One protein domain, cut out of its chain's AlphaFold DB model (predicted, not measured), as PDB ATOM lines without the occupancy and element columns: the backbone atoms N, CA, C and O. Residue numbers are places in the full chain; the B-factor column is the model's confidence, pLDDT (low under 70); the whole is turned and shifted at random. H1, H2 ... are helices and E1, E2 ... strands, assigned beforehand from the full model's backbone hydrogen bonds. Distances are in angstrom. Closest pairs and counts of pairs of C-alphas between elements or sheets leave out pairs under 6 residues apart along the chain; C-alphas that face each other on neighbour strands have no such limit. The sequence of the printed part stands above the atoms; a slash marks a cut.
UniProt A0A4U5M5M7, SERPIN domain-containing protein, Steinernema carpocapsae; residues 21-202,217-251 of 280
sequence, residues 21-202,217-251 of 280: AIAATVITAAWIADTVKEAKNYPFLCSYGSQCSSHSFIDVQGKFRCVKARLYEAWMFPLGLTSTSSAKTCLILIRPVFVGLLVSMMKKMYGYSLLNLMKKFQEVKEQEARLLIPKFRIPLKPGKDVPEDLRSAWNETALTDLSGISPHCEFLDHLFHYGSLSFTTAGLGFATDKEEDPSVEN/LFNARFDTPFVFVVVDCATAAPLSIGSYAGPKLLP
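Overview. This is residues 21 to 202 and 217 to 251 of the 280 residues of the protein "SERPIN domain-containing protein" of Steinernema carpocapsae (UniProt A0A4U5M5M7). A twisted, branched sheet makes the body, with H1 and H2 packed on its strands. From the body a long arm of E1 and E11 side by side reaches out to the looping residues 154 to 173, and the small hairpin E4 and E5 lies at another corner. The printed part has 217 residues, in the order E1 to E8, H1, H2, E9, E10, H3, E11 to E14: three named helices and 14 named strands, mostly strand. The sheet is mixed: E1 and E11 are parallel, its other neighbour pairs antiparallel. The whole is compact, with a radius of gyration of the C-alphas of 18.7 A and spans of 63 by 44 by 38 A.

Arrangement. The N and O pairs named here are within hydrogen-bond range. E1, residues 21 to 26, is parallel to E11, residues 174 to 183, with N 23 and O 176 2.9 A apart. E2, residues 29 to 31, has E7, residues 72 to 80, on one side, N 30 to O 80 2.8 A, and E12, residues 187 to 189, on the other, N 29 to O 188 2.9 A. E3, residues 35 to 38, is antiparallel to E6, residues 57 to 68, N 37 to O 59 3.1 A. E4, residues 42 to 47, and E5, residues 50 to 55, form a hairpin, an antiparallel sheet of 2 strands, N 44 to O 52 3.0 A. E6, E7 and E8, residues 89 to 96, form a meander, each strand the antiparallel neighbour of the one before, with N 67 to O 74 2.9 A and N 75 to O 93 2.8 A. H1, residues 102 to 108, is on the sheet at a height of 8.5 A, over E8, and runs slantwise at 47 degrees on the local plane. H2, residues 112 to 123, is on the sheet too; its closest C-alpha pair with E6 is Arg 65 and Phe 121, 6.5 A. E9, residues 127 to 134, is antiparallel to E6, N 60 to O 131 2.9 A, and runs on into E10, residues 136 to 138, at 66 degrees. E10 and E12 are antiparallel to E11, N 138 to O 181 2.8 A and N 182 to O 189 2.8 A. H3, residues 150 to 153, only grazes the sheet. E13, residues 226 to 232, is antiparallel to E8, N 92 to O 229 2.7 A, and forms a hairpin with E14, residues 237 to 244, N 228 to O 242 2.8 A. In H1 and H2 every O i to N i+4 pair is within range; H3 is too short for one.

Along the chain. E1 begins at C-alpha 21, (77.675, 3.541, -13.459). E11 is 29.8 A long, E7 25.8 A, H2 16.8 A. E6, 22.7 A, bends by 99 degrees at residue 63. E14 ends at C-alpha 244, (74.901, -1.039, 12.340).

Size, cuts and confidence. The farthest C-alphas, Pro 167 and Leu 217, are 63.4 A apart. Residues 203 to 216 are not printed; C-alphas 202 and 217 are 25.9 A apart. The links E10 to H3 and H3 to E11 are long. The mean pLDDT of the printed part is 80.1; residues under 70 include 140 to 148 and 191 to 202.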
ATOM      1  N   ALA A  21      76.516   4.057 -14.175       81.69
ATOM      2  CA  ALA A  21      77.675   3.541 -13.459       81.69
ATOM      3  C   ALA A  21      77.218   2.653 -12.303       81.69
ATOM      4  O   ALA A  21      76.373   3.043 -11.494       81.69
ATOM      5  N   ILE A  22      77.795   1.456 -12.222       81.31
ATOM      6  CA  ILE A  22      77.600   0.538 -11.103       81.31
ATOM      7  C   ILE A  22      78.971   0.209 -10.526       81.31
ATOM      8  O   ILE A  22      79.854  -0.259 -11.240       81.31
ATOM      9  N   ALA A  23      79.123   0.404  -9.222       80.62
ATOM     10  CA  ALA A  23      80.260  -0.080  -8.458       80.62
ATOM     11  C   ALA A  23      79.783  -1.123  -7.442       80.62
ATOM     12  O   ALA A  23      78.747  -0.945  -6.803       80.62
ATOM     13  N   ALA A  24      80.538  -2.208  -7.284       77.25
ATOM     14  CA  ALA A  24      80.268  -3.235  -6.287       77.25
ATOM     15  C   ALA A  24      81.504  -3.448  -5.411       77.25
ATOM     16  O   ALA A  24      82.625  -3.507  -5.913       77.25
ATOM     17  N   THR A  25      81.301  -3.572  -4.102       75.69
ATOM     18  CA  THR A  25      82.381  -3.780  -3.139       75.69
ATOM     19  C   THR A  25      82.091  -4.989  -2.268       75.69
ATOM     20  O   THR A  25      81.047  -5.078  -1.617       75.69
ATOM     21  N   VAL A  26      83.072  -5.889  -2.225       77.69
ATOM     22  CA  VAL A  26      83.103  -7.057  -1.350       77.69
ATOM     23  C   VAL A  26      84.430  -7.059  -0.611       77.69
ATOM     24  O   VAL A  26      85.488  -6.953  -1.227       77.69
ATOM     25  N   ILE A  27      84.372  -7.186   0.711       81.94
ATOM     26  CA  ILE A  27      85.555  -7.320   1.561       81.94
ATOM     27  C   ILE A  27      85.425  -8.635   2.313       81.94
ATOM     28  O   ILE A  27      84.437  -8.864   3.005       81.94
ATOM     29  N   THR A  28      86.424  -9.502   2.167       87.44
ATOM     30  CA  THR A  28      86.525 -10.748   2.929       87.44
ATOM     31  C   THR A  28      87.859 -10.777   3.652       87.44
ATOM     32  O   THR A  28      88.905 -10.579   3.036       87.44
ATOM     33  N   ALA A  29      87.820 -10.981   4.962       90.25
ATOM     34  CA  ALA A  29      89.013 -11.051   5.784       90.25
ATOM     35  C   ALA A  29      88.737 -11.839   7.066       90.25
ATOM     36  O   ALA A  29      87.686 -11.683   7.681       90.25
ATOM     37  N   ALA A  30      89.696 -12.652   7.490       91.31
ATOM     38  CA  ALA A  30      89.616 -13.412   8.726       91.31
ATOM     39  C   ALA A  30      89.958 -12.543   9.944       91.31
ATOM     40  O   ALA A  30      90.728 -11.581   9.854       91.31
ATOM     41  N   TRP A  31      89.424 -12.910  11.104       92.44
ATOM     42  CA  TRP A  31      89.837 -12.319  12.374       92.44
ATOM     43  C   TRP A  31      91.290 -12.691  12.693       92.44
ATOM     44  O   TRP A  31      91.650 -13.865  12.640       92.44
ATOM     45  N   ILE A  32      92.113 -11.715  13.087       93.31
ATOM     46  CA  ILE A  32      93.383 -11.990  13.771       93.31
ATOM     47  C   ILE A  32      93.125 -11.821  15.268       93.31
ATOM     48  O   ILE A  32      93.109 -10.707  15.793       93.31
ATOM     49  N   ALA A  33      92.845 -12.936  15.936       93.44
ATOM     50  CA  ALA A  33      92.494 -13.003  17.349       93.44
ATOM     51  C   ALA A  33      92.893 -14.375  17.920       93.44
ATOM     52  O   ALA A  33      93.008 -15.344  17.171       93.44
ATOM     53  N   ASP A  34      93.070 -14.464  19.239       94.25
ATOM     54  CA  ASP A  34      93.432 -15.713  19.920       94.25
ATOM     55  C   ASP A  34      92.254 -16.695  19.941       94.25
ATOM     56  O   ASP A  34      92.423 -17.912  19.907       94.25
ATOM     57  N   THR A  35      91.027 -16.179  20.030       95.06
ATOM     58  CA  THR A  35      89.808 -16.990  19.996       95.06
ATOM     59  C   THR A  35      88.663 -16.214  19.367       95.06
ATOM     60  O   THR A  35      88.414 -15.059  19.714       95.06
ATOM     61  N   VAL A  36      87.919 -16.885  18.486       94.88
ATOM     62  CA  VAL A  36      86.639 -16.415  17.953       94.88
ATOM     63  C   VAL A  36      85.633 -17.549  18.044       94.88
ATOM     64  O   VAL A  36      85.868 -18.635  17.516       94.88
ATOM     65  N   LYS A  37      84.513 -17.317  18.726       95.00
ATOM     66  CA  LYS A  37      83.455 -18.323  18.886       95.00
ATOM     67  C   LYS A  37      82.074 -17.688  18.921       95.00
ATOM     68  O   LYS A  37      81.933 -16.495  19.183       95.00
ATOM     69  N   GLU A  38      81.051 -18.503  18.688       92.75
ATOM     70  CA  GLU A  38      79.666 -18.096  18.919       92.75
ATOM     71  C   GLU A  38      79.471 -17.759  20.404       92.75
ATOM     72  O   GLU A  38      79.858 -18.524  21.294       92.75
ATOM     73  N   ALA A  39      78.880 -16.599  20.669       90.12
ATOM     74  CA  ALA A  39      78.449 -16.214  22.000       90.12
ATOM     75  C   ALA A  39      76.981 -16.602  22.205       90.12
ATOM     76  O   ALA A  39      76.245 -16.904  21.265       90.12
ATOM     77  N   LYS A  40      76.517 -16.541  23.456       87.44
ATOM     78  CA  LYS A  40      75.078 -16.607  23.728       87.44
ATOM     79  C   LYS A  40      74.370 -15.440  23.045       87.44
ATOM     80  O   LYS A  40      74.945 -14.365  22.871       87.44
ATOM     81  N   ASN A  41      73.095 -15.631  22.728       86.88
ATOM     82  CA  ASN A  41      72.276 -14.516  22.286       86.88
ATOM     83  C   ASN A  41      72.118 -13.514  23.436       86.88
ATOM     84  O   ASN A  41      71.772 -13.883  24.561       86.88
ATOM     85  N   TYR A  42      72.354 -12.241  23.139       86.19
ATOM     86  CA  TYR A  42      72.118 -11.137  24.063       86.19
ATOM     87  C   TYR A  42      71.086 -10.186  23.465       86.19
ATOM     88  O   TYR A  42      70.840 -10.203  22.259       86.19
ATOM     89  N   PRO A  43      70.457  -9.330  24.272       86.50
ATOM     90  CA  PRO A  43      69.628  -8.287  23.708       86.50
ATOM     91  C   PRO A  43      70.473  -7.225  22.994       86.50
ATOM     92  O   PRO A  43      71.546  -6.869  23.475       86.50
ATOM     93  N   PHE A  44      69.952  -6.675  21.896       85.69
ATOM     94  CA  PHE A  44      70.548  -5.535  21.194       85.69
ATOM     95  C   PHE A  44      69.655  -4.304  21.357       85.69
ATOM     96  O   PHE A  44      68.482  -4.314  20.979       85.69
ATOM     97  N   LEU A  45      70.193  -3.225  21.914       83.62
ATOM     98  CA  LEU A  45      69.454  -1.997  22.186       83.62
ATOM     99  C   LEU A  45      69.544  -1.043  20.990       83.62
ATOM    100  O   LEU A  45      70.425  -0.190  20.928       83.62
ATOM    101  N   CYS A  46      68.609  -1.170  20.047       74.19
ATOM    102  CA  CYS A  46      68.558  -0.364  18.825       74.19
ATOM    103  C   CYS A  46      68.405   1.150  19.097       74.19
ATOM    104  O   CYS A  46      68.920   1.977  18.348       74.19
ATOM    105  N   SER A  47      67.680   1.534  20.156       70.81
ATOM    106  CA  SER A  47      67.538   2.924  20.624       70.81
ATOM    107  C   SER A  47      67.087   2.973  22.088       70.81
ATOM    108  O   SER A  47      66.736   1.945  22.654       70.81
ATOM    109  N   TYR A  48      66.996   4.168  22.688       66.31
ATOM    110  CA  TYR A  48      66.498   4.348  24.063       66.31
ATOM    111  C   TYR A  48      65.118   3.728  24.346       66.31
ATOM    112  O   TYR A  48      64.813   3.456  25.501       66.31
ATOM    113  N   GLY A  49      64.282   3.531  23.322       66.19
ATOM    114  CA  GLY A  49      62.934   2.972  23.470       66.19
ATOM    115  C   GLY A  49      62.701   1.684  22.688       66.19
ATOM    116  O   GLY A  49      61.558   1.262  22.558       66.19
ATOM    117  N   SER A  50      63.744   1.086  22.109       68.75
ATOM    118  CA  SER A  50      63.583  -0.114  21.294       68.75
ATOM    119  C   SER A  50      64.762  -1.052  21.448       68.75
ATOM    120  O   SER A  50      65.911  -0.679  21.213       68.75
ATOM    121  N   GLN A  51      64.434  -2.286  21.805       74.75
ATOM    122  CA  GLN A  51      65.371  -3.362  22.046       74.75
ATOM    123  C   GLN A  51      64.920  -4.594  21.260       74.75
ATOM    124  O   GLN A  51      63.736  -4.938  21.210       74.75
ATOM    125  N   CYS A  52      65.878  -5.255  20.628       74.75
ATOM    126  CA  CYS A  52      65.732  -6.617  20.161       74.75
ATOM    127  C   CYS A  52      66.006  -7.537  21.356       74.75
ATOM    128  O   CYS A  52      67.068  -7.441  21.971       74.75
ATOM    129  N   SER A  53      65.031  -8.368  21.727       72.81
ATOM    130  CA  SER A  53      65.107  -9.240  22.907       72.81
ATOM    131  C   SER A  53      66.227 -10.275  22.805       72.81
ATOM    132  O   SER A  53      66.826 -10.613  23.822       72.81
ATOM    133  N   SER A  54      66.524 -10.738  21.591       82.12
ATOM    134  CA  SER A  54      67.536 -11.751  21.310       82.12
ATOM    135  C   SER A  54      68.229 -11.449  19.988       82.12
ATOM    136  O   SER A  54      67.575 -11.319  18.956       82.12
ATOM    137  N   HIS A  55      69.551 -11.351  20.028       85.25
ATOM    138  CA  HIS A  55      70.411 -11.094  18.887       85.25
ATOM    139  C   HIS A  55      71.651 -11.981  18.980       85.25
ATOM    140  O   HIS A  55      72.174 -12.180  20.077       85.25
ATOM    141  N   SER A  56      72.127 -12.501  17.849       89.81
ATOM    142  CA  SER A  56      73.322 -13.347  17.804       89.81
ATOM    143  C   SER A  56      74.611 -12.533  17.868       89.81
ATOM    144  O   SER A  56      74.716 -11.451  17.283       89.81
ATOM    145  N   PHE A  57      75.604 -13.052  18.584       92.62
ATOM    146  CA  PHE A  57      76.891 -12.395  18.792       92.62
ATOM    147  C   PHE A  57      78.040 -13.389  18.642       92.62
ATOM    148  O   PHE A  57      77.875 -14.588  18.845       92.62
ATOM    149  N   ILE A  58      79.217 -12.853  18.350       95.25
ATOM    150  CA  ILE A  58      80.504 -13.525  18.460       95.25
ATOM    151  C   ILE A  58      81.269 -12.982  19.669       95.25
ATOM    152  O   ILE A  58      81.216 -11.789  19.986       95.25
ATOM    153  N   ASP A  59      81.974 -13.884  20.336       95.69
ATOM    154  CA  ASP A  59      82.939 -13.607  21.393       95.69
ATOM    155  C   ASP A  59      84.337 -13.648  20.777       95.69
ATOM    156  O   ASP A  59      84.778 -14.695  20.292       95.69
ATOM    157  N   VAL A  60      84.995 -12.491  20.758       96.62
ATOM    158  CA  VAL A  60      86.310 -12.292  20.152       96.62
ATOM    159  C   VAL A  60      87.301 -11.918  21.245       96.62
ATOM    160  O   VAL A  60      87.176 -10.865  21.872       96.62
ATOM    161  N   GLN A  61      88.302 -12.767  21.462       97.31
ATOM    162  CA  GLN A  61      89.366 -12.552  22.439       97.31
ATOM    163  C   GLN A  61      90.720 -12.473  21.740       97.31
ATOM    164  O   GLN A  61      91.036 -13.306  20.896       97.31
ATOM    165  N   GLY A  62      91.523 -11.476  22.097       95.81
ATOM    166  CA  GLY A  62      92.839 -11.268  21.509       95.81
ATOM    167  C   GLY A  62      93.472  -9.951  21.939       95.81
ATOM    168  O   GLY A  62      93.037  -9.314  22.903       95.81
ATOM    169  N   LYS A  63      94.498  -9.535  21.195       96.00
ATOM    170  CA  LYS A  63      95.211  -8.272  21.401       96.00
ATOM    171  C   LYS A  63      94.687  -7.200  20.455       96.00
ATOM    172  O   LYS A  63      94.810  -7.311  19.239       96.00
ATOM    173  N   PHE A  64      94.123  -6.141  21.025       96.38
ATOM    174  CA  PHE A  64      93.473  -5.067  20.274       96.38
ATOM    175  C   PHE A  64      93.926  -3.700  20.767       96.38
ATOM    176  O   PHE A  64      94.399  -3.553  21.893       96.38
ATOM    177  N   ARG A  65      93.737  -2.668  19.943       96.88
ATOM    178  CA  ARG A  65      93.964  -1.277  20.359       96.88
ATOM    179  C   ARG A  65      92.635  -0.608  20.650       96.88
ATOM    180  O   ARG A  65      91.669  -0.794  19.911       96.88
ATOM    181  N   CYS A  66      92.596   0.191  21.711       97.38
ATOM    182  CA  CYS A  66      91.399   0.902  22.142       97.38
ATOM    183  C   CYS A  66      91.697   2.391  22.302       97.38
ATOM    184  O   CYS A  66      92.584   2.780  23.058       97.38
ATOM    185  N   VAL A  67      90.915   3.229  21.628       96.50
ATOM    186  CA  VAL A  67      90.925   4.678  21.822       96.50
ATOM    187  C   VAL A  67      89.618   5.075  22.493       96.50
ATOM    188  O   VAL A  67      88.533   4.905  21.935       96.50
ATOM    189  N   LYS A  68      89.722   5.640  23.696       93.69
ATOM    190  CA  LYS A  68      88.584   6.196  24.433       93.69
ATOM    191  C   LYS A  68      88.585   7.711  24.302       93.69
ATOM    192  O   LYS A  68      89.580   8.374  24.583       93.69
ATOM    193  N   ALA A  69      87.456   8.259  23.882       88.75
ATOM    194  CA  ALA A  69      87.213   9.688  23.793       88.75
ATOM    195  C   ALA A  69      85.950  10.052  24.580       88.75
ATOM    196  O   ALA A  69      85.151   9.200  24.961       88.75
ATOM    197  N   ARG A  70      85.718  11.352  24.784       85.00
ATOM    198  CA  ARG A  70      84.539  11.841  25.517       85.00
ATOM    199  C   ARG A  70      83.204  11.388  24.906       85.00
ATOM    200  O   ARG A  70      82.222  11.254  25.627       85.00
ATOM    201  N   LEU A  71      83.148  11.225  23.582       83.88
ATOM    202  CA  LEU A  71      81.909  10.925  22.853       83.88
ATOM    203  C   LEU A  71      81.822   9.481  22.356       83.88
ATOM    204  O   LEU A  71      80.722   9.031  22.040       83.88
ATOM    205  N   TYR A  72      82.945   8.771  22.280       91.12
ATOM    206  CA  TYR A  72      82.999   7.438  21.695       91.12
ATOM    207  C   TYR A  72      84.104   6.583  22.301       91.12
ATOM    208  O   TYR A  72      85.069   7.077  22.883       91.12
ATOM    209  N   GLU A  73      83.979   5.288  22.074       94.50
ATOM    210  CA  GLU A  73      85.030   4.304  22.255       94.50
ATOM    211  C   GLU A  73      85.244   3.586  20.923       94.50
ATOM    212  O   GLU A  73      84.282   3.144  20.292       94.50
ATOM    213  N   ALA A  74      86.498   3.505  20.489       96.50
ATOM    214  CA  ALA A  74      86.886   2.896  19.229       96.50
ATOM    215  C   ALA A  74      87.850   1.734  19.474       96.50
ATOM    216  O   ALA A  74      88.818   1.876  20.222       96.50
ATOM    217  N   TRP A  75      87.601   0.611  18.812       97.88
ATOM    218  CA  TRP A  75      88.412  -0.599  18.889       97.88
ATOM    219  C   TRP A  75      88.925  -0.970  17.506       97.88
ATOM    220  O   TRP A  75      88.133  -1.033  16.569       97.88
ATOM    221  N   MET A  76      90.232  -1.205  17.389       96.44
ATOM    222  CA  MET A  76      90.879  -1.623  16.148       96.44
ATOM    223  C   MET A  76      91.203  -3.116  16.201       96.44
ATOM    224  O   MET A  76      91.915  -3.574  17.098       96.44
ATOM    225  N   PHE A  77      90.699  -3.841  15.209       95.38
ATOM    226  CA  PHE A  77      90.845  -5.274  15.010       95.38
ATOM    227  C   PHE A  77      91.749  -5.512  13.801       95.38
ATOM    228  O   PHE A  77      91.391  -5.097  12.694       95.38
ATOM    229  N   PRO A  78      92.913  -6.153  13.972       93.06
ATOM    230  CA  PRO A  78      93.704  -6.587  12.834       93.06
ATOM    231  C   PRO A  78      92.944  -7.671  12.057       93.06
ATOM    232  O   PRO A  78      92.288  -8.533  12.648       93.06
ATOM    233  N   LEU A  79      93.024  -7.615  10.729       92.62
ATOM    234  CA  LEU A  79      92.364  -8.561   9.838       92.62
ATOM    235  C   LEU A  79      93.384  -9.295   8.972       92.62
ATOM    236  O   LEU A  79      94.331  -8.696   8.461       92.62
ATOM    237  N   GLY A  80      93.173 -10.596   8.799       87.06
ATOM    238  CA  GLY A  80      93.985 -11.452   7.949       87.06
ATOM    239  C   GLY A  80      93.346 -11.576   6.577       87.06
ATOM    240  O   GLY A  80      92.247 -12.114   6.452       87.06
ATOM    241  N   LEU A  81      94.021 -11.094   5.538       77.31
ATOM    242  CA  LEU A  81      93.597 -11.361   4.166       77.31
ATOM    243  C   LEU A  81      93.985 -12.795   3.787       77.31
ATOM    244  O   LEU A  81      95.087 -13.257   4.088       77.31
ATOM    245  N   THR A  82      93.076 -13.514   3.131       60.41
ATOM    246  CA  THR A  82      93.314 -14.888   2.679       60.41
ATOM    247  C   THR A  82      94.329 -14.897   1.535       60.41
ATOM    248  O   THR A  82      93.984 -14.649   0.386       60.41
ATOM    249  N   SER A  83      95.577 -15.217   1.885       53.16
ATOM    250  CA  SER A  83      96.733 -15.542   1.033       53.16
ATOM    251  C   SER A  83      97.241 -14.454   0.065       53.16
ATOM    252  O   SER A  83      96.518 -13.948  -0.780       53.16
ATOM    253  N   THR A  84      98.553 -14.186   0.150       48.38
ATOM    254  CA  THR A  84      99.442 -13.407  -0.754       48.38
ATOM    255  C   THR A  84      99.592 -11.893  -0.567       48.38
ATOM    256  O   THR A  84     100.604 -11.354  -1.008       48.38
ATOM    257  N   SER A  85      98.695 -11.196   0.132       51.84
ATOM    258  CA  SER A  85      98.821  -9.736   0.290       51.84
ATOM    259  C   SER A  85      99.642  -9.333   1.520       51.84
ATOM    260  O   SER A  85      99.354  -9.762   2.636       51.84
ATOM    261  N   SER A  86     100.627  -8.450   1.332       55.66
ATOM    262  CA  SER A  86     101.329  -7.747   2.417       55.66
ATOM    263  C   SER A  86     100.504  -6.602   3.024       55.66
ATOM    264  O   SER A  86     100.967  -5.949   3.964       55.66
ATOM    265  N   ALA A  87      99.317  -6.312   2.477       60.47
ATOM    266  CA  ALA A  87      98.459  -5.239   2.960       60.47
ATOM    267  C   ALA A  87      97.928  -5.576   4.357       60.47
ATOM    268  O   ALA A  87      97.302  -6.615   4.585       60.47
ATOM    269  N   LYS A  88      98.191  -4.680   5.308       83.88
ATOM    270  CA  LYS A  88      97.696  -4.793   6.678       83.88
ATOM    271  C   LYS A  88      96.329  -4.129   6.740       83.88
ATOM    272  O   LYS A  88      96.253  -2.917   6.876       83.88
ATOM    273  N   THR A  89      95.256  -4.900   6.660       90.06
ATOM    274  CA  THR A  89      93.896  -4.363   6.805       90.06
ATOM    275  C   THR A  89      93.459  -4.413   8.266       90.06
ATOM    276  O   THR A  89      93.798  -5.346   8.998       90.06
ATOM    277  N   CYS A  90      92.689  -3.424   8.708       93.75
ATOM    278  CA  CYS A  90      92.026  -3.470  10.006       93.75
ATOM    279  C   CYS A  90      90.544  -3.106   9.905       93.75
ATOM    280  O   CYS A  90      90.111  -2.382   9.009       93.75
ATOM    281  N   LEU A  91      89.769  -3.619  10.855       95.25
ATOM    282  CA  LEU A  91      88.416  -3.168  11.143       95.25
ATOM    283  C   LEU A  91      88.463  -2.256  12.364       95.25
ATOM    284  O   LEU A  91      89.064  -2.592  13.379       95.25
ATOM    285  N   ILE A  92      87.766  -1.134  12.301       95.81
ATOM    286  CA  ILE A  92      87.569  -0.230  13.423       95.81
ATOM    287  C   ILE A  92      86.092  -0.222  13.761       95.81
ATOM    288  O   ILE A  92      85.262   0.124  12.924       95.81
ATOM    289  N   LEU A  93      85.768  -0.571  15.001       96.50
ATOM    290  CA  LEU A  93      84.419  -0.455  15.537       96.50
ATOM    291  C   LEU A  93      84.351   0.719  16.499       96.50
ATOM    292  O   LEU A  93      85.086   0.767  17.482       96.50
ATOM    293  N   ILE A  94      83.455   1.661  16.219       94.75
ATOM    294  CA  ILE A  94      83.298   2.906  16.968       94.75
ATOM    295  C   ILE A  94      81.886   2.960  17.531       94.75
ATOM    296  O   ILE A  94      80.913   3.112  16.790       94.75
ATOM    297  N   ARG A  95      81.766   2.875  18.853       91.81
ATOM    298  CA  ARG A  95      80.482   3.000  19.548       91.81
ATOM    299  C   ARG A  95      80.406   4.332  20.296       91.81
ATOM    300  O   ARG A  95      81.398   4.742  20.905       91.81
ATOM    301  N   PRO A  96      79.255   5.020  20.290       89.50
ATOM    302  CA  PRO A  96      79.075   6.196  21.123       89.50
ATOM    303  C   PRO A  96      79.047   5.796  22.605       89.50
ATOM    304  O   PRO A  96      78.563   4.724  22.961       89.50
ATOM    305  N   VAL A  97      79.509   6.685  23.488       85.94
ATOM    306  CA  VAL A  97      79.454   6.456  24.950       85.94
ATOM    307  C   VAL A  97      78.006   6.348  25.448       85.94
ATOM    308  O   VAL A  97      77.722   5.624  26.399       85.94
ATOM    309  N   PHE A  98      77.076   7.042  24.783       79.50
ATOM    310  CA  PHE A  98      75.648   6.978  25.077       79.50
ATOM    311  C   PHE A  98      74.856   6.529  23.850       79.50
ATOM    312  O   PHE A  98      75.073   7.010  22.734       79.50
ATOM    313  N   VAL A  99      73.881   5.652  24.086       73.69
ATOM    314  CA  VAL A  99      72.910   5.205  23.078       73.69
ATOM    315  C   VAL A  99      72.220   6.419  22.450       73.69
ATOM    316  O   VAL A  99      72.008   7.428  23.110       73.69
ATOM    317  N   GLY A 100      71.912   6.374  21.154       73.38
ATOM    318  CA  GLY A 100      71.249   7.483  20.452       73.38
ATOM    319  C   GLY A 100      72.160   8.647  20.033       73.38
ATOM    320  O   GLY A 100      71.726   9.493  19.259       73.38
ATOM    321  N   LEU A 101      73.433   8.682  20.445       79.44
ATOM    322  CA  LEU A 101      74.383   9.697  19.963       79.44
ATOM    323  C   LEU A 101      75.088   9.325  18.651       79.44
ATOM    324  O   LEU A 101      75.934  10.093  18.196       79.44
ATOM    325  N   LEU A 102      74.738   8.198  18.022       81.75
ATOM    326  CA  LEU A 102      75.383   7.713  16.797       81.75
ATOM    327  C   LEU A 102      75.420   8.787  15.698       81.75
ATOM    328  O   LEU A 102      76.485   9.089  15.171       81.75
ATOM    329  N   VAL A 103      74.284   9.430  15.410       76.94
ATOM    330  CA  VAL A 103      74.191  10.463  14.362       76.94
ATOM    331  C   VAL A 103      75.046  11.687  14.707       76.94
ATOM    332  O   VAL A 103      75.750  12.221  13.854       76.94
ATOM    333  N   SER A 104      75.021  12.132  15.968       77.06
ATOM    334  CA  SER A 104      75.837  13.266  16.426       77.06
ATOM    335  C   SER A 104      77.334  12.953  16.367       77.06
ATOM    336  O   SER A 104      78.130  13.813  15.987       77.06
ATOM    337  N   MET A 105      77.713  11.719  16.707       82.88
ATOM    338  CA  MET A 105      79.075  11.212  16.599       82.88
ATOM    339  C   MET A 105      79.520  11.182  15.135       82.88
ATOM    340  O   MET A 105      80.531  11.796  14.814       82.88
ATOM    341  N   MET A 106      78.738  10.570  14.241       78.69
ATOM    342  CA  MET A 106      79.041  10.513  12.805       78.69
ATOM    343  C   MET A 106      79.229  11.909  12.207       78.69
ATOM    344  O   MET A 106      80.235  12.147  11.549       78.69
ATOM    345  N   LYS A 107      78.356  12.871  12.543       77.06
ATOM    346  CA  LYS A 107      78.489  14.280  12.121       77.06
ATOM    347  C   LYS A 107      79.818  14.934  12.503       77.06
ATOM    348  O   LYS A 107      80.246  15.861  11.826       77.06
ATOM    349  N   LYS A 108      80.468  14.470  13.570       76.06
ATOM    350  CA  LYS A 108      81.770  14.975  14.035       76.06
ATOM    351  C   LYS A 108      82.955  14.137  13.542       76.06
ATOM    352  O   LYS A 108      84.095  14.581  13.666       76.06
ATOM    353  N   MET A 109      82.706  12.942  13.005       73.56
ATOM    354  CA  MET A 109      83.729  11.983  12.571       73.56
ATOM    355  C   MET A 109      84.006  12.008  11.060       73.56
ATOM    356  O   MET A 109      84.493  11.025  10.512       73.56
ATOM    357  N   TYR A 110      83.742  13.122  10.378       67.88
ATOM    358  CA  TYR A 110      84.078  13.276   8.961       67.88
ATOM    359  C   TYR A 110      85.508  13.803   8.747       67.88
ATOM    360  O   TYR A 110      86.040  14.555   9.569       67.88
ATOM    361  N   GLY A 111      86.129  13.408   7.628       68.94
ATOM    362  CA  GLY A 111      87.427  13.914   7.166       68.94
ATOM    363  C   GLY A 111      88.571  13.710   8.169       68.94
ATOM    364  O   GLY A 111      88.849  12.592   8.604       68.94
ATOM    365  N   TYR A 112      89.224  14.811   8.564       73.56
ATOM    366  CA  TYR A 112      90.389  14.824   9.463       73.56
ATOM    367  C   TYR A 112      90.177  14.097  10.798       73.56
ATOM    368  O   TYR A 112      91.139  13.594  11.378       73.56
ATOM    369  N   SER A 113      88.940  13.999  11.294       79.81
ATOM    370  CA  SER A 113      88.643  13.279  12.538       79.81
ATOM    371  C   SER A 113      88.963  11.782  12.453       79.81
ATOM    372  O   SER A 113      89.483  11.228  13.423       79.81
ATOM    373  N   LEU A 114      88.692  11.134  11.312       78.88
ATOM    374  CA  LEU A 114      88.999   9.714  11.104       78.88
ATOM    375  C   LEU A 114      90.511   9.496  10.968       78.88
ATOM    376  O   LEU A 114      91.064   8.605  11.607       78.88
ATOM    377  N   LEU A 115      91.200  10.369  10.230       83.25
ATOM    378  CA  LEU A 115      92.664  10.349  10.128       83.25
ATOM    379  C   LEU A 115      93.334  10.543  11.497       83.25
ATOM    380  O   LEU A 115      94.285   9.845  11.837       83.25
ATOM    381  N   ASN A 116      92.814  11.452  12.323       88.00
ATOM    382  CA  ASN A 116      93.308  11.651  13.685       88.00
ATOM    383  C   ASN A 116      93.048  10.431  14.577       88.00
ATOM    384  O   ASN A 116      93.869  10.124  15.439       88.00
ATOM    385  N   LEU A 117      91.931   9.724  14.382       90.06
ATOM    386  CA  LEU A 117      91.680   8.457  15.068       90.06
ATOM    387  C   LEU A 117      92.710   7.392  14.657       90.06
ATOM    388  O   LEU A 117      93.258   6.725  15.531       90.06
ATOM    389  N   MET A 118      93.036   7.289  13.364       88.88
ATOM    390  CA  MET A 118      94.086   6.386  12.872       88.88
ATOM    391  C   MET A 118      95.448   6.687  13.493       88.88
ATOM    392  O   MET A 118      96.109   5.775  13.986       88.88
ATOM    393  N   LYS A 119      95.846   7.964  13.542       90.00
ATOM    394  CA  LYS A 119      97.094   8.388  14.197       90.00
ATOM    395  C   LYS A 119      97.123   7.987  15.673       90.00
ATOM    396  O   LYS A 119      98.086   7.380  16.124       90.00
ATOM    397  N   LYS A 120      96.026   8.203  16.406       93.25
ATOM    398  CA  LYS A 120      95.919   7.772  17.812       93.25
ATOM    399  C   LYS A 120      96.079   6.263  17.982       93.25
ATOM    400  O   LYS A 120      96.704   5.825  18.939       93.25
ATOM    401  N   PHE A 121      95.557   5.450  17.064       93.62
ATOM    402  CA  PHE A 121      95.777   4.002  17.116       93.62
ATOM    403  C   PHE A 121      97.240   3.596  16.898       93.62
ATOM    404  O   PHE A 121      97.623   2.509  17.327       93.62
ATOM    405  N   GLN A 122      98.066   4.426  16.258       89.00
ATOM    406  CA  GLN A 122      99.507   4.173  16.139       89.00
ATOM    407  C   GLN A 122     100.250   4.444  17.456       89.00
ATOM    408  O   GLN A 122     101.249   3.788  17.733       89.00
ATOM    409  N   GLU A 123      99.738   5.359  18.281       92.88
ATOM    410  CA  GLU A 123     100.318   5.743  19.576       92.88
ATOM    411  C   GLU A 123      99.895   4.808  20.724       92.88
ATOM    412  O   GLU A 123     100.582   4.692  21.740       92.88
ATOM    413  N   VAL A 124      98.752   4.133  20.581       95.25
ATOM    414  CA  VAL A 124      98.196   3.240  21.604       95.25
ATOM    415  C   VAL A 124      98.793   1.836  21.495       95.25
ATOM    416  O   VAL A 124      98.827   1.236  20.422       95.25
ATOM    417  N   LYS A 125      99.209   1.274  22.635       95.00
ATOM    418  CA  LYS A 125      99.657  -0.122  22.723       95.00
ATOM    419  C   LYS A 125      98.484  -1.094  22.627       95.00
ATOM    420  O   LYS A 125      97.373  -0.809  23.070       95.00
ATOM    421  N   GLU A 126      98.763  -2.265  22.075       95.31
ATOM    422  CA  GLU A 126      97.831  -3.387  22.110       95.31
ATOM    423  C   GLU A 126      97.612  -3.867  23.546       95.31
ATOM    424  O   GLU A 126      98.539  -3.897  24.357       95.31
ATOM    425  N   GLN A 127      96.373  -4.241  23.844       95.81
ATOM    426  CA  GLN A 127      95.950  -4.784  25.125       95.81
ATOM    427  C   GLN A 127      95.125  -6.048  24.900       95.81
ATOM    428  O   GLN A 127      94.381  -6.145  23.920       95.81
ATOM    429  N   GLU A 128      95.234  -6.996  25.823       97.00
ATOM    430  CA  GLU A 128      94.351  -8.156  25.840       97.00
ATOM    431  C   GLU A 128      92.928  -7.717  26.177       97.00
ATOM    432  O   GLU A 128      92.682  -6.998  27.151       97.00
ATOM    433  N   ALA A 129      91.979  -8.129  25.346       96.75
ATOM    434  CA  ALA A 129      90.578  -7.841  25.561       96.75
ATOM    435  C   ALA A 129      89.688  -8.939  24.984       96.75
ATOM    436  O   ALA A 129      90.009  -9.590  23.991       96.75
ATOM    437  N   ARG A 130      88.532  -9.095  25.622       96.62
ATOM    438  CA  ARG A 130      87.424  -9.945  25.202       96.62
ATOM    439  C   ARG A 130      86.243  -9.057  24.828       96.62
ATOM    440  O   ARG A 130      85.770  -8.272  25.655       96.62
ATOM    441  N   LEU A 131      85.783  -9.147  23.586       96.81
ATOM    442  CA  LEU A 131      84.765  -8.277  23.008       96.81
ATOM    443  C   LEU A 131      83.565  -9.077  22.521       96.81
ATOM    444  O   LEU A 131      83.710 -10.131  21.909       96.81
ATOM    445  N   LEU A 132      82.377  -8.526  22.758       96.00
ATOM    446  CA  LEU A 132      81.124  -9.062  22.239       96.00
ATOM    447  C   LEU A 132      80.701  -8.256  21.006       96.00
ATOM    448  O   LEU A 132      80.382  -7.070  21.134       96.00
ATOM    449  N   ILE A 133      80.686  -8.885  19.832       95.75
ATOM    450  CA  ILE A 133      80.388  -8.237  18.543       95.75
ATOM    451  C   ILE A 133      79.148  -8.894  17.927       95.75
ATOM    452  O   ILE A 133      79.045 -10.116  17.951       95.75
ATOM    453  N   PRO A 134      78.162  -8.144  17.412       92.56
ATOM    454  CA  PRO A 134      76.978  -8.756  16.828       92.56
ATOM    455  C   PRO A 134      77.321  -9.432  15.506       92.56
ATOM    456  O   PRO A 134      78.048  -8.874  14.683       92.56
ATOM    457  N   LYS A 135      76.718 -10.600  15.277       91.06
ATOM    458  CA  LYS A 135      76.638 -11.174  13.935       91.06
ATOM    459  C   LYS A 135      75.629 -10.367  13.151       91.06
ATOM    460  O   LYS A 135      74.491 -10.219  13.582       91.06
ATOM    461  N   PHE A 136      76.020  -9.827  12.013       86.31
ATOM    462  CA  PHE A 136      75.078  -9.125  11.156       86.31
ATOM    463  C   PHE A 136      75.467  -9.274   9.699       86.31
ATOM    464  O   PHE A 136      76.597  -9.634   9.385       86.31
ATOM    465  N   ARG A 137      74.521  -8.941   8.823       81.62
ATOM    466  CA  ARG A 137      74.747  -8.798   7.392       81.62
ATOM    467  C   ARG A 137      74.092  -7.531   6.864       81.62
ATOM    468  O   ARG A 137      73.032  -7.117   7.342       81.62
ATOM    469  N   ILE A 138      74.748  -6.908   5.901       75.94
ATOM    470  CA  ILE A 138      74.272  -5.762   5.139       75.94
ATOM    471  C   ILE A 138      74.442  -6.131   3.658       75.94
ATOM    472  O   ILE A 138      75.534  -6.561   3.283       75.94
ATOM    473  N   PRO A 139      73.406  -5.989   2.816       70.75
ATOM    474  CA  PRO A 139      72.008  -5.750   3.185       70.75
ATOM    475  C   PRO A 139      71.423  -6.869   4.069       70.75
ATOM    476  O   PRO A 139      71.895  -8.001   4.047       70.75
ATOM    477  N   LEU A 140      70.381  -6.557   4.852       67.31
ATOM    478  CA  LEU A 140      69.754  -7.544   5.753       67.31
ATOM    479  C   LEU A 140      69.016  -8.641   4.974       67.31
ATOM    480  O   LEU A 140      68.960  -9.781   5.424       67.31
ATOM    481  N   LYS A 141      68.437  -8.286   3.820       65.81
ATOM    482  CA  LYS A 141      67.752  -9.215   2.915       65.81
ATOM    483  C   LYS A 141      68.402  -9.126   1.530       65.81
ATOM    484  O   LYS A 141      68.106  -8.167   0.807       65.81
ATOM    485  N   PRO A 142      69.266 -10.089   1.160       56.72
ATOM    486  CA  PRO A 142      69.848 -10.166  -0.177       56.72
ATOM    487  C   PRO A 142      68.762 -10.089  -1.261       56.72
ATOM    488  O   PRO A 142      67.656 -10.606  -1.091       56.72
ATOM    489  N   GLY A 143      69.029  -9.348  -2.339       54.94
ATOM    490  CA  GLY A 143      68.109  -9.191  -3.474       54.94
ATOM    491  C   GLY A 143      66.855  -8.330  -3.237       54.94
ATOM    492  O   GLY A 143      66.122  -8.076  -4.188       54.94
ATOM    493  N   LYS A 144      66.588  -7.858  -2.007       54.88
ATOM    494  CA  LYS A 144      65.439  -6.972  -1.698       54.88
ATOM    495  C   LYS A 144      65.822  -5.539  -1.352       54.88
ATOM    496  O   LYS A 144      64.981  -4.648  -1.468       54.88
ATOM    497  N   ASP A 145      67.056  -5.312  -0.919       56.62
ATOM    498  CA  ASP A 145      67.578  -3.963  -0.730       56.62
ATOM    499  C   ASP A 145      68.121  -3.461  -2.079       56.62
ATOM    500  O   ASP A 145      69.108  -3.971  -2.604       56.62
ATOM    501  N   VAL A 146      67.409  -2.497  -2.670       55.22
ATOM    502  CA  VAL A 146      67.809  -1.811  -3.907       55.22
ATOM    503  C   VAL A 146      68.900  -0.796  -3.548       55.22
ATOM    504  O   VAL A 146      68.701  -0.064  -2.572       55.22
ATOM    505  N   PRO A 147      70.026  -0.733  -4.283       63.81
ATOM    506  CA  PRO A 147      71.055   0.275  -4.045       63.81
ATOM    507  C   PRO A 147      70.458   1.677  -4.179       63.81
ATOM    508  O   PRO A 147      69.538   1.922  -4.966       63.81
ATOM    509  N   GLU A 148      70.981   2.601  -3.391       66.00
ATOM    510  CA  GLU A 148      70.626   4.004  -3.517       66.00
ATOM    511  C   GLU A 148      71.321   4.598  -4.747       66.00
ATOM    512  O   GLU A 148      72.481   4.286  -5.023       66.00
ATOM    513  N   ASP A 149      70.599   5.429  -5.498       70.75
ATOM    514  CA  ASP A 149      71.202   6.210  -6.574       70.75
ATOM    515  C   ASP A 149      71.971   7.383  -5.960       70.75
ATOM    516  O   ASP A 149      71.397   8.379  -5.502       70.75
ATOM    517  N   LEU A 150      73.291   7.242  -5.948       73.75
ATOM    518  CA  LEU A 150      74.225   8.195  -5.369       73.75
ATOM    519  C   LEU A 150      74.414   9.437  -6.237       73.75
ATOM    520  O   LEU A 150      75.065  10.382  -5.790       73.75
ATOM    521  N   ARG A 151      73.821   9.495  -7.437       71.00
ATOM    522  CA  ARG A 151      73.892  10.688  -8.288       71.00
ATOM    523  C   ARG A 151      73.429  11.941  -7.547       71.00
ATOM    524  O   ARG A 151      74.055  12.980  -7.677       71.00
ATOM    525  N   SER A 152      72.378  11.836  -6.732       63.34
ATOM    526  CA  SER A 152      71.852  12.971  -5.954       63.34
ATOM    527  C   SER A 152      72.789  13.461  -4.841       63.34
ATOM    528  O   SER A 152      72.671  14.603  -4.398       63.34
ATOM    529  N   ALA A 153      73.716  12.612  -4.384       62.84
ATOM    530  CA  ALA A 153      74.738  12.962  -3.402       62.84
ATOM    531  C   ALA A 153      76.000  13.553  -4.056       62.84
ATOM    532  O   ALA A 153      76.785  14.227  -3.387       62.84
ATOM    533  N   TRP A 154      76.187  13.320  -5.357       63.75
ATOM    534  CA  TRP A 154      77.246  13.917  -6.154       63.75
ATOM    535  C   TRP A 154      76.787  15.312  -6.599       63.75
ATOM    536  O   TRP A 154      75.764  15.449  -7.264       63.75
ATOM    537  N   ASN A 155      77.508  16.371  -6.212       57.12
ATOM    538  CA  ASN A 155      77.183  17.725  -6.674       57.12
ATOM    539  C   ASN A 155      77.117  17.735  -8.211       57.12
ATOM    540  O   ASN A 155      78.062  17.295  -8.867       57.12
ATOM    541  N   GLU A 156      76.024  18.268  -8.765       54.19
ATOM    542  CA  GLU A 156      75.691  18.280 -10.204       54.19
ATOM    543  C   GLU A 156      76.825  18.795 -11.111       54.19
ATOM    544  O   GLU A 156      76.855  18.499 -12.300       54.19
ATOM    545  N   THR A 157      77.785  19.530 -10.553       51.12
ATOM    546  CA  THR A 157      78.902  20.160 -11.259       51.12
ATOM    547  C   THR A 157      80.091  19.251 -11.568       51.12
ATOM    548  O   THR A 157      80.970  19.666 -12.313       51.12
ATOM    549  N   ALA A 158      80.183  18.044 -11.003       55.25
ATOM    550  CA  ALA A 158      81.423  17.259 -11.065       55.25
ATOM    551  C   ALA A 158      81.493  16.202 -12.191       55.25
ATOM    552  O   ALA A 158      82.520  15.542 -12.315       55.25
ATOM    553  N   LEU A 159      80.454  16.041 -13.022       59.84
ATOM    554  CA  LEU A 159      80.420  15.056 -14.125       59.84
ATOM    555  C   LEU A 159      79.675  15.590 -15.367       59.84
ATOM    556  O   LEU A 159      78.838  14.895 -15.938       59.84
ATOM    557  N   THR A 160      79.926  16.844 -15.751       59.84
ATOM    558  CA  THR A 160      79.208  17.510 -16.859       59.84
ATOM    559  C   THR A 160      79.882  17.374 -18.224       59.84
ATOM    560  O   THR A 160      79.351  17.881 -19.205       59.84
ATOM    561  N   ASP A 161      81.049  16.732 -18.303       68.62
ATOM    562  CA  ASP A 161      81.701  16.427 -19.575       68.62
ATOM    563  C   ASP A 161      82.223  14.988 -19.572       68.62
ATOM    564  O   ASP A 161      83.281  14.678 -19.023       68.62
ATOM    565  N   LEU A 162      81.428  14.095 -20.165       73.44
ATOM    566  CA  LEU A 162      81.782  12.696 -20.409       73.44
ATOM    567  C   LEU A 162      81.969  12.423 -21.909       73.44
ATOM    568  O   LEU A 162      81.919  11.269 -22.340       73.44
ATOM    569  N   SER A 163      82.238  13.469 -22.701       69.94
ATOM    570  CA  SER A 163      82.435  13.372 -24.155       69.94
ATOM    571  C   SER A 163      83.586  12.436 -24.542       69.94
ATOM    572  O   SER A 163      83.520  11.772 -25.575       69.94
ATOM    573  N   GLY A 164      84.599  12.310 -23.675       75.00
ATOM    574  CA  GLY A 164      85.694  11.348 -23.829       75.00
ATOM    575  C   GLY A 164      85.292   9.878 -23.646       75.00
ATOM    576  O   GLY A 164      86.016   8.996 -24.097       75.00
ATOM    577  N   ILE A 165      84.150   9.597 -23.008       76.94
ATOM    578  CA  ILE A 165      83.592   8.241 -22.858       76.94
ATOM    579  C   ILE A 165      82.617   7.949 -24.000       76.94
ATOM    580  O   ILE A 165      82.643   6.867 -24.584       76.94
ATOM    581  N   SER A 166      81.740   8.904 -24.319       70.75
ATOM    582  CA  SER A 166      80.811   8.796 -25.440       70.75
ATOM    583  C   SER A 166      80.373  10.180 -25.921       70.75
ATOM    584  O   SER A 166      79.911  10.981 -25.108       70.75
ATOM    585  N   PRO A 167      80.392  10.450 -27.242       70.81
ATOM    586  CA  PRO A 167      79.948  11.728 -27.801       70.81
ATOM    587  C   PRO A 167      78.439  11.976 -27.631       70.81
ATOM    588  O   PRO A 167      77.955  13.064 -27.924       70.81
ATOM    589  N   HIS A 168      77.676  10.974 -27.180       71.06
ATOM    590  CA  HIS A 168      76.226  11.057 -26.980       71.06
ATOM    591  C   HIS A 168      75.809  11.135 -25.504       71.06
ATOM    592  O   HIS A 168      74.605  11.167 -25.212       71.06
ATOM    593  N   CYS A 169      76.780  11.143 -24.585       69.81
ATOM    594  CA  CYS A 169      76.555  11.162 -23.143       69.81
ATOM    595  C   CYS A 169      77.196  12.412 -22.537       69.81
ATOM    596  O   CYS A 169      78.385  12.436 -22.241       69.81
ATOM    597  N   GLU A 170      76.392  13.452 -22.340       68.19
ATOM    598  CA  GLU A 170      76.842  14.701 -21.710       68.19
ATOM    599  C   GLU A 170      76.939  14.573 -20.179       68.19
ATOM    600  O   GLU A 170      77.670  15.316 -19.536       68.19
ATOM    601  N   PHE A 171      76.221  13.616 -19.581       75.25
ATOM    602  CA  PHE A 171      76.171  13.418 -18.133       75.25
ATOM    603  C   PHE A 171      75.936  11.951 -17.753       75.25
ATOM    604  O   PHE A 171      75.444  11.148 -18.545       75.25
ATOM    605  N   LEU A 172      76.276  11.615 -16.507       77.88
ATOM    606  CA  LEU A 172      75.963  10.327 -15.889       77.88
ATOM    607  C   LEU A 172      74.494  10.310 -15.433       77.88
ATOM    608  O   LEU A 172      74.099  11.152 -14.624       77.88
ATOM    609  N   ASP A 173      73.684   9.362 -15.917       79.06
ATOM    610  CA  ASP A 173      72.257   9.295 -15.571       79.06
ATOM    611  C   ASP A 173      72.016   8.768 -14.161       79.06
ATOM    612  O   ASP A 173      71.137   9.264 -13.454       79.06
ATOM    613  N   HIS A 174      72.802   7.778 -13.752       79.88
ATOM    614  CA  HIS A 174      72.639   7.074 -12.487       79.88
ATOM    615  C   HIS A 174      73.986   6.542 -12.002       79.88
ATOM    616  O   HIS A 174      74.795   6.051 -12.799       79.88
ATOM    617  N   LEU A 175      74.193   6.584 -10.686       79.44
ATOM    618  CA  LEU A 175      75.358   6.002 -10.029       79.44
ATOM    619  C   LEU A 175      74.895   5.095  -8.896       79.44
ATOM    620  O   LEU A 175      74.442   5.568  -7.858       79.44
ATOM    621  N   PHE A 176      75.053   3.791  -9.073       78.25
ATOM    622  CA  PHE A 176      74.711   2.811  -8.053       78.25
ATOM    623  C   PHE A 176      75.965   2.253  -7.392       78.25
ATOM    624  O   PHE A 176      76.907   1.841  -8.068       78.25
ATOM    625  N   HIS A 177      75.948   2.175  -6.062       75.75
ATOM    626  CA  HIS A 177      76.940   1.423  -5.299       75.75
ATOM    627  C   HIS A 177      76.278   0.261  -4.561       75.75
ATOM    628  O   HIS A 177      75.288   0.434  -3.850       75.75
ATOM    629  N   TYR A 178      76.838  -0.930  -4.747       74.69
ATOM    630  CA  TYR A 178      76.451  -2.151  -4.059       74.69
ATOM    631  C   TYR A 178      77.549  -2.543  -3.074       74.69
ATOM    632  O   TYR A 178      78.603  -3.037  -3.463       74.69
ATOM    633  N   GLY A 179      77.287  -2.366  -1.784       73.62
ATOM    634  CA  GLY A 179      78.123  -2.917  -0.722       73.62
ATOM    635  C   GLY A 179      77.456  -4.127  -0.079       73.62
ATOM    636  O   GLY A 179      76.272  -4.066   0.261       73.62
ATOM    637  N   SER A 180      78.215  -5.202   0.141       77.88
ATOM    638  CA  SER A 180      77.812  -6.252   1.076       77.88
ATOM    639  C   SER A 180      78.882  -6.494   2.129       77.88
ATOM    640  O   SER A 180      80.069  -6.559   1.817       77.88
ATOM    641  N   LEU A 181      78.444  -6.616   3.382       84.62
ATOM    642  CA  LEU A 181      79.307  -6.908   4.515       84.62
ATOM    643  C   LEU A 181      78.574  -7.796   5.519       84.62
ATOM    644  O   LEU A 181      77.471  -7.453   5.949       84.62
ATOM    645  N   SER A 182      79.197  -8.894   5.928       88.81
ATOM    646  CA  SER A 182      78.741  -9.751   7.020       88.81
ATOM    647  C   SER A 182      79.832  -9.934   8.068       88.81
ATOM    648  O   SER A 182      81.017  -9.974   7.743       88.81
ATOM    649  N   PHE A 183      79.431 -10.009   9.337       92.25
ATOM    650  CA  PHE A 183      80.296 -10.392  10.453       92.25
ATOM    651  C   PHE A 183      79.874 -11.771  10.944       92.25
ATOM    652  O   PHE A 183      78.748 -11.954  11.419       92.25
ATOM    653  N   THR A 184      80.792 -12.726  10.861       91.69
ATOM    654  CA  THR A 184      80.595 -14.108  11.305       91.69
ATOM    655  C   THR A 184      81.773 -14.561  12.163       91.69
ATOM    656  O   THR A 184      82.730 -13.818  12.381       91.69
ATOM    657  N   THR A 185      81.732 -15.792  12.665       91.69
ATOM    658  CA  THR A 185      82.874 -16.403  13.363       91.69
ATOM    659  C   THR A 185      84.087 -16.605  12.457       91.69
ATOM    660  O   THR A 185      85.210 -16.595  12.952       91.69
ATOM    661  N   ALA A 186      83.889 -16.733  11.141       89.44
ATOM    662  CA  ALA A 186      84.982 -16.866  10.182       89.44
ATOM    663  C   ALA A 186      85.716 -15.537   9.931       89.44
ATOM    664  O   ALA A 186      86.905 -15.540   9.613       89.44
ATOM    665  N   GLY A 187      85.030 -14.401  10.075       90.62
ATOM    666  CA  GLY A 187      85.604 -13.111   9.719       90.62
ATOM    667  C   GLY A 187      84.579 -12.080   9.279       90.62
ATOM    668  O   GLY A 187      83.379 -12.179   9.554       90.62
ATOM    669  N   LEU A 188      85.097 -11.102   8.548       90.81
ATOM    670  CA  LEU A 188      84.333 -10.239   7.668       90.81
ATOM    671  C   LEU A 188      84.147 -10.971   6.342       90.81
ATOM    672  O   LEU A 188      85.104 -11.527   5.799       90.81
ATOM    673  N   GLY A 189      82.937 -10.940   5.806       86.44
ATOM    674  CA  GLY A 189      82.615 -11.541   4.522       86.44
ATOM    675  C   GLY A 189      81.517 -10.783   3.797       86.44
ATOM    676  O   GLY A 189      81.210  -9.630   4.106       86.44
ATOM    677  N   PHE A 190      80.918 -11.456   2.825       77.62
ATOM    678  CA  PHE A 190      79.735 -10.991   2.120       77.62
ATOM    679  C   PHE A 190      78.518 -11.802   2.549       77.62
ATOM    680  O   PHE A 190      78.618 -12.988   2.861       77.62
ATOM    681  N   ALA A 191      77.356 -11.158   2.530       67.31
ATOM    682  CA  ALA A 191      76.096 -11.808   2.835       67.31
ATOM    683  C   ALA A 191      75.790 -12.870   1.767       67.31
ATOM    684  O   ALA A 191      75.529 -12.526   0.614       67.31
ATOM    685  N   THR A 192      75.794 -14.149   2.145       64.50
ATOM    686  CA  THR A 192      75.286 -15.228   1.282       64.50
ATOM    687  C   THR A 192      73.893 -15.657   1.723       64.50
ATOM    688  O   THR A 192      73.546 -15.565   2.902       64.50
ATOM    689  N   ASP A 193      73.096 -16.186   0.792       57.28
ATOM    690  CA  ASP A 193      71.753 -16.711   1.088       57.28
ATOM    691  C   ASP A 193      71.771 -17.877   2.092       57.28
ATOM    692  O   ASP A 193      70.747 -18.196   2.693       57.28
ATOM    693  N   LYS A 194      72.937 -18.510   2.285       54.22
ATOM    694  CA  LYS A 194      73.146 -19.636   3.205       54.22
ATOM    695  C   LYS A 194      73.469 -19.208   4.639       54.22
ATOM    696  O   LYS A 194      73.481 -20.063   5.519       54.22
ATOM    697  N   GLU A 195      73.748 -17.929   4.887       60.12
ATOM    698  CA  GLU A 195      73.953 -17.426   6.247       60.12
ATOM    699  C   GLU A 195      72.601 -17.235   6.949       60.12
ATOM    700  O   GLU A 195      71.717 -16.537   6.440       60.12
ATOM    701  N   GLU A 196      72.448 -17.853   8.125       58.56
ATOM    702  CA  GLU A 196      71.266 -17.685   8.976       58.56
ATOM    703  C   GLU A 196      71.042 -16.207   9.318       58.56
ATOM    704  O   GLU A 196      71.981 -15.468   9.635       58.56
ATOM    705  N   ASP A 197      69.781 -15.768   9.257       59.66
ATOM    706  CA  ASP A 197      69.422 -14.399   9.617       59.66
ATOM    707  C   ASP A 197      69.776 -14.148  11.095       59.66
ATOM    708  O   ASP A 197      69.378 -14.926  11.966       59.66
ATOM    709  N   PRO A 198      70.447 -13.030  11.428       57.06
ATOM    710  CA  PRO A 198      70.820 -12.710  12.809       57.06
ATOM    711  C   PRO A 198      69.609 -12.454  13.728       57.06
ATOM    712  O   PRO A 198      69.771 -12.271  14.936       57.06
ATOM    713  N   SER A 199      68.391 -12.425  13.171       55.50
ATOM    714  CA  SER A 199      67.136 -12.352  13.915       55.50
ATOM    715  C   SER A 199      66.509 -13.735  14.088       55.50
ATOM    716  O   SER A 199      65.828 -14.234  13.194       55.50
ATOM    717  N   VAL A 200      66.647 -14.305  15.282       53.69
ATOM    718  CA  VAL A 200      65.814 -15.430  15.717       53.69
ATOM    719  C   VAL A 200      64.650 -14.856  16.525       53.69
ATOM    720  O   VAL A 200      64.784 -14.574  17.715       53.69
ATOM    721  N   GLU A 201      63.494 -14.669  15.880       47.53
ATOM    722  CA  GLU A 201      62.231 -14.295  16.549       47.53
ATOM    723  C   GLU A 201      61.648 -15.420  17.431       47.53
ATOM    724  O   GLU A 201      60.615 -15.228  18.063       47.53
ATOM    725  N   ASN A 202      62.340 -16.554  17.571       44.59
ATOM    726  CA  ASN A 202      61.858 -17.732  18.298       44.59
ATOM    727  C   ASN A 202      62.555 -17.974  19.647       44.59
ATOM    728  O   ASN A 202      62.586 -19.106  20.124       44.59
ATOM    729  N   LEU A 217      81.943 -11.341  31.598       84.88
ATOM    730  CA  LEU A 217      82.730 -10.114  31.615       84.88
ATOM    731  C   LEU A 217      83.369  -9.918  30.237       84.88
ATOM    732  O   LEU A 217      84.170 -10.740  29.794       84.88
ATOM    733  N   PHE A 218      82.997  -8.819  29.586       91.69
ATOM    734  CA  PHE A 218      83.570  -8.341  28.331       91.69
ATOM    735  C   PHE A 218      84.199  -6.970  28.569       91.69
ATOM    736  O   PHE A 218      83.609  -6.131  29.253       91.69
ATOM    737  N   ASN A 219      85.361  -6.714  27.969       94.88
ATOM    738  CA  ASN A 219      86.003  -5.400  28.002       94.88
ATOM    739  C   ASN A 219      85.160  -4.357  27.254       94.88
ATOM    740  O   ASN A 219      85.084  -3.206  27.681       94.88
ATOM    741  N   ALA A 220      84.508  -4.765  26.163       93.50
ATOM    742  CA  ALA A 220      83.543  -3.955  25.432       93.50
ATOM    743  C   ALA A 220      82.452  -4.823  24.791       93.50
ATOM    744  O   ALA A 220      82.677  -5.971  24.403       93.50
ATOM    745  N   ARG A 221      81.252  -4.249  24.681       93.75
ATOM    746  CA  ARG A 221      80.077  -4.874  24.067       93.75
ATOM    747  C   ARG A 221      79.524  -3.951  22.987       93.75
ATOM    748  O   ARG A 221      79.285  -2.769  23.246       93.75
ATOM    749  N   PHE A 222      79.316  -4.502  21.797       94.50
ATOM    750  CA  PHE A 222      78.683  -3.838  20.658       94.50
ATOM    751  C   PHE A 222      77.207  -4.244  20.545       94.50
ATOM    752  O   PHE A 222      76.705  -4.588  19.484       94.50
ATOM    753  N   ASP A 223      76.494  -4.205  21.670       91.12
ATOM    754  CA  ASP A 223      75.059  -4.498  21.794       91.12
ATOM    755  C   ASP A 223      74.172  -3.244  21.663       91.12
ATOM    756  O   ASP A 223      73.000  -3.242  22.036       91.12
ATOM    757  N   THR A 224      74.738  -2.168  21.119       88.50
ATOM    758  CA  THR A 224      74.100  -0.880  20.817       88.50
ATOM    759  C   THR A 224      74.626  -0.370  19.472       88.50
ATOM    760  O   THR A 224      75.673  -0.844  19.033       88.50
ATOM    761  N   PRO A 225      73.949   0.576  18.794       88.88
ATOM    762  CA  PRO A 225      74.374   1.055  17.487       88.88
ATOM    763  C   PRO A 225      75.821   1.558  17.441       88.88
ATOM    764  O   PRO A 225      76.244   2.326  18.307       88.88
ATOM    765  N   PHE A 226      76.552   1.182  16.393       91.06
ATOM    766  CA  PHE A 226      77.960   1.529  16.190       91.06
ATOM    767  C   PHE A 226      78.271   1.812  14.718       91.06
ATOM    768  O   PHE A 226      77.506   1.466  13.816       91.06
ATOM    769  N   VAL A 227      79.412   2.454  14.488       91.56
ATOM    770  CA  VAL A 227      80.030   2.646  13.172       91.56
ATOM    771  C   VAL A 227      81.112   1.590  12.993       91.56
ATOM    772  O   VAL A 227      81.846   1.296  13.936       91.56
ATOM    773  N   PHE A 228      81.222   1.039  11.793       92.25
ATOM    774  CA  PHE A 228      82.344   0.209  11.382       92.25
ATOM    775  C   PHE A 228      83.107   0.905  10.256       92.25
ATOM    776  O   PHE A 228      82.502   1.545   9.397       92.25
ATOM    777  N   VAL A 229      84.430   0.777  10.267       92.00
ATOM    778  CA  VAL A 229      85.311   1.260   9.202       92.00
ATOM    779  C   VAL A 229      86.331   0.174   8.895       92.00
ATOM    780  O   VAL A 229      87.027  -0.270   9.800       92.00
ATOM    781  N   VAL A 230      86.437  -0.252   7.643       91.44
ATOM    782  CA  VAL A 230      87.551  -1.082   7.176       91.44
ATOM    783  C   VAL A 230      88.605  -0.152   6.597       91.44
ATOM    784  O   VAL A 230      88.269   0.728   5.810       91.44
ATOM    785  N   VAL A 231      89.861  -0.315   6.998       90.38
ATOM    786  CA  VAL A 231      90.959   0.584   6.624       90.38
ATOM    787  C   VAL A 231      92.150  -0.231   6.139       90.38
ATOM    788  O   VAL A 231      92.505  -1.241   6.751       90.38
ATOM    789  N   ASP A 232      92.792   0.229   5.070       88.56
ATOM    790  CA  ASP A 232      94.146  -0.202   4.737       88.56
ATOM    791  C   ASP A 232      95.141   0.534   5.645       88.56
ATOM    792  O   ASP A 232      95.294   1.753   5.566       88.56
ATOM    793  N   CYS A 233      95.829  -0.187   6.531       86.31
ATOM    794  CA  CYS A 233      96.761   0.421   7.481       86.31
ATOM    795  C   CYS A 233      98.009   1.000   6.806       86.31
ATOM    796  O   CYS A 233      98.680   1.816   7.435       86.31
ATOM    797  N   ALA A 234      98.354   0.575   5.584       84.25
ATOM    798  CA  ALA A 234      99.533   1.090   4.890       84.25
ATOM    799  C   ALA A 234      99.324   2.543   4.442       84.25
ATOM    800  O   ALA A 234     100.184   3.394   4.661       84.25
ATOM    801  N   THR A 235      98.159   2.828   3.863       84.25
ATOM    802  CA  THR A 235      97.797   4.160   3.356       84.25
ATOM    803  C   THR A 235      96.920   4.966   4.317       84.25
ATOM    804  O   THR A 235      96.705   6.157   4.102       84.25
ATOM    805  N   ALA A 236      96.406   4.334   5.378       83.75
ATOM    806  CA  ALA A 236      95.336   4.853   6.231       83.75
ATOM    807  C   ALA A 236      94.043   5.200   5.462       83.75
ATOM    808  O   ALA A 236      93.216   5.970   5.959       83.75
ATOM    809  N   ALA A 237      93.858   4.631   4.265       84.75
ATOM    810  CA  ALA A 237      92.684   4.865   3.439       84.75
ATOM    811  C   ALA A 237      91.492   4.013   3.916       84.75
ATOM    812  O   ALA A 237      91.634   2.796   4.092       84.75
ATOM    813  N   PRO A 238      90.306   4.614   4.129       85.81
ATOM    814  CA  PRO A 238      89.098   3.855   4.419       85.81
ATOM    815  C   PRO A 238      88.649   3.075   3.173       85.81
ATOM    816  O   PRO A 238      88.340   3.658   2.145       85.81
ATOM    817  N   LEU A 239      88.584   1.749   3.293       85.25
ATOM    818  CA  LEU A 239      88.101   0.818   2.266       85.25
ATOM    819  C   LEU A 239      86.601   0.538   2.363       85.25
ATOM    820  O   LEU A 239      86.023  -0.045   1.456       85.25
ATOM    821  N   SER A 240      85.969   0.859   3.488       85.00
ATOM    822  CA  SER A 240      84.520   0.758   3.678       85.00
ATOM    823  C   SER A 240      84.157   1.461   4.978       85.00
ATOM    824  O   SER A 240      84.877   1.332   5.967       85.00
ATOM    825  N   ILE A 241      83.051   2.200   5.009       85.50
ATOM    826  CA  ILE A 241      82.495   2.750   6.248       85.50
ATOM    827  C   ILE A 241      80.989   2.605   6.240       85.50
ATOM    828  O   ILE A 241      80.333   2.952   5.266       85.50
ATOM    829  N   GLY A 242      80.433   2.159   7.359       82.75
ATOM    830  CA  GLY A 242      78.996   2.138   7.558       82.75
ATOM    831  C   GLY A 242      78.618   2.065   9.023       82.75
ATOM    832  O   GLY A 242      79.441   2.235   9.921       82.75
ATOM    833  N   SER A 243      77.336   1.845   9.283       85.50
ATOM    834  CA  SER A 243      76.815   1.776  10.646       85.50
ATOM    835  C   SER A 243      75.831   0.636  10.813       85.50
ATOM    836  O   SER A 243      74.988   0.426   9.942       85.50
ATOM    837  N   TYR A 244      75.869  -0.022  11.963       85.69
ATOM    838  CA  TYR A 244      74.901  -1.039  12.340       85.69
ATOM    839  C   TYR A 244      74.043  -0.543  13.506       85.69
ATOM    840  O   TYR A 244      74.569  -0.088  14.518       85.69
ATOM    841  N   ALA A 245      72.718  -0.622  13.363       80.56
ATOM    842  CA  ALA A 245      71.752  -0.142  14.357       80.56
ATOM    843  C   ALA A 245      70.745  -1.221  14.799       80.56
ATOM    844  O   ALA A 245      69.711  -0.903  15.388       80.56
ATOM    845  N   GLY A 246      71.059  -2.491  14.534       77.69
ATOM    846  CA  GLY A 246      70.211  -3.637  14.848       77.69
ATOM    847  C   GLY A 246      69.397  -4.153  13.650       77.69
ATOM    848  O   GLY A 246      69.355  -3.519  12.593       77.69
ATOM    849  N   PRO A 247      68.724  -5.307  13.812       67.81
ATOM    850  CA  PRO A 247      67.984  -5.978  12.740       67.81
ATOM    851  C   PRO A 247      66.627  -5.316  12.467       67.81
ATOM    852  O   PRO A 247      66.093  -5.381  11.357       67.81
ATOM    853  N   LYS A 248      66.061  -4.638  13.474       61.41
ATOM    854  CA  LYS A 248      64.818  -3.880  13.333       61.41
ATOM    855  C   LYS A 248      65.113  -2.537  12.675       61.41
ATOM    856  O   LYS A 248      65.871  -1.728  13.204       61.41
ATOM    857  N   LEU A 249      64.463  -2.289  11.541       52.75
ATOM    858  CA  LEU A 249      64.396  -0.965  10.930       52.75
ATOM    859  C   LEU A 249      63.730   0.009  11.904       52.75
ATOM    860  O   LEU A 249      62.510  -0.007  12.056       52.75
ATOM    861  N   LEU A 250      64.518   0.861  12.553       45.09
ATOM    862  CA  LEU A 250      63.963   1.979  13.302       45.09
ATOM    863  C   LEU A 250      63.700   3.161  12.361       45.09
ATOM    864  O   LEU A 250      64.584   3.523  11.582       45.09
ATOM    865  N   PRO A 251      62.515   3.794  12.427       39.09
ATOM    866  CA  PRO A 251      62.263   5.041  11.719       39.09
ATOM    867  C   PRO A 251      63.236   6.131  12.189       39.09
ATOM    868  O   PRO A 251      63.477   6.282  13.388       39.09
TER     869      PRO A 251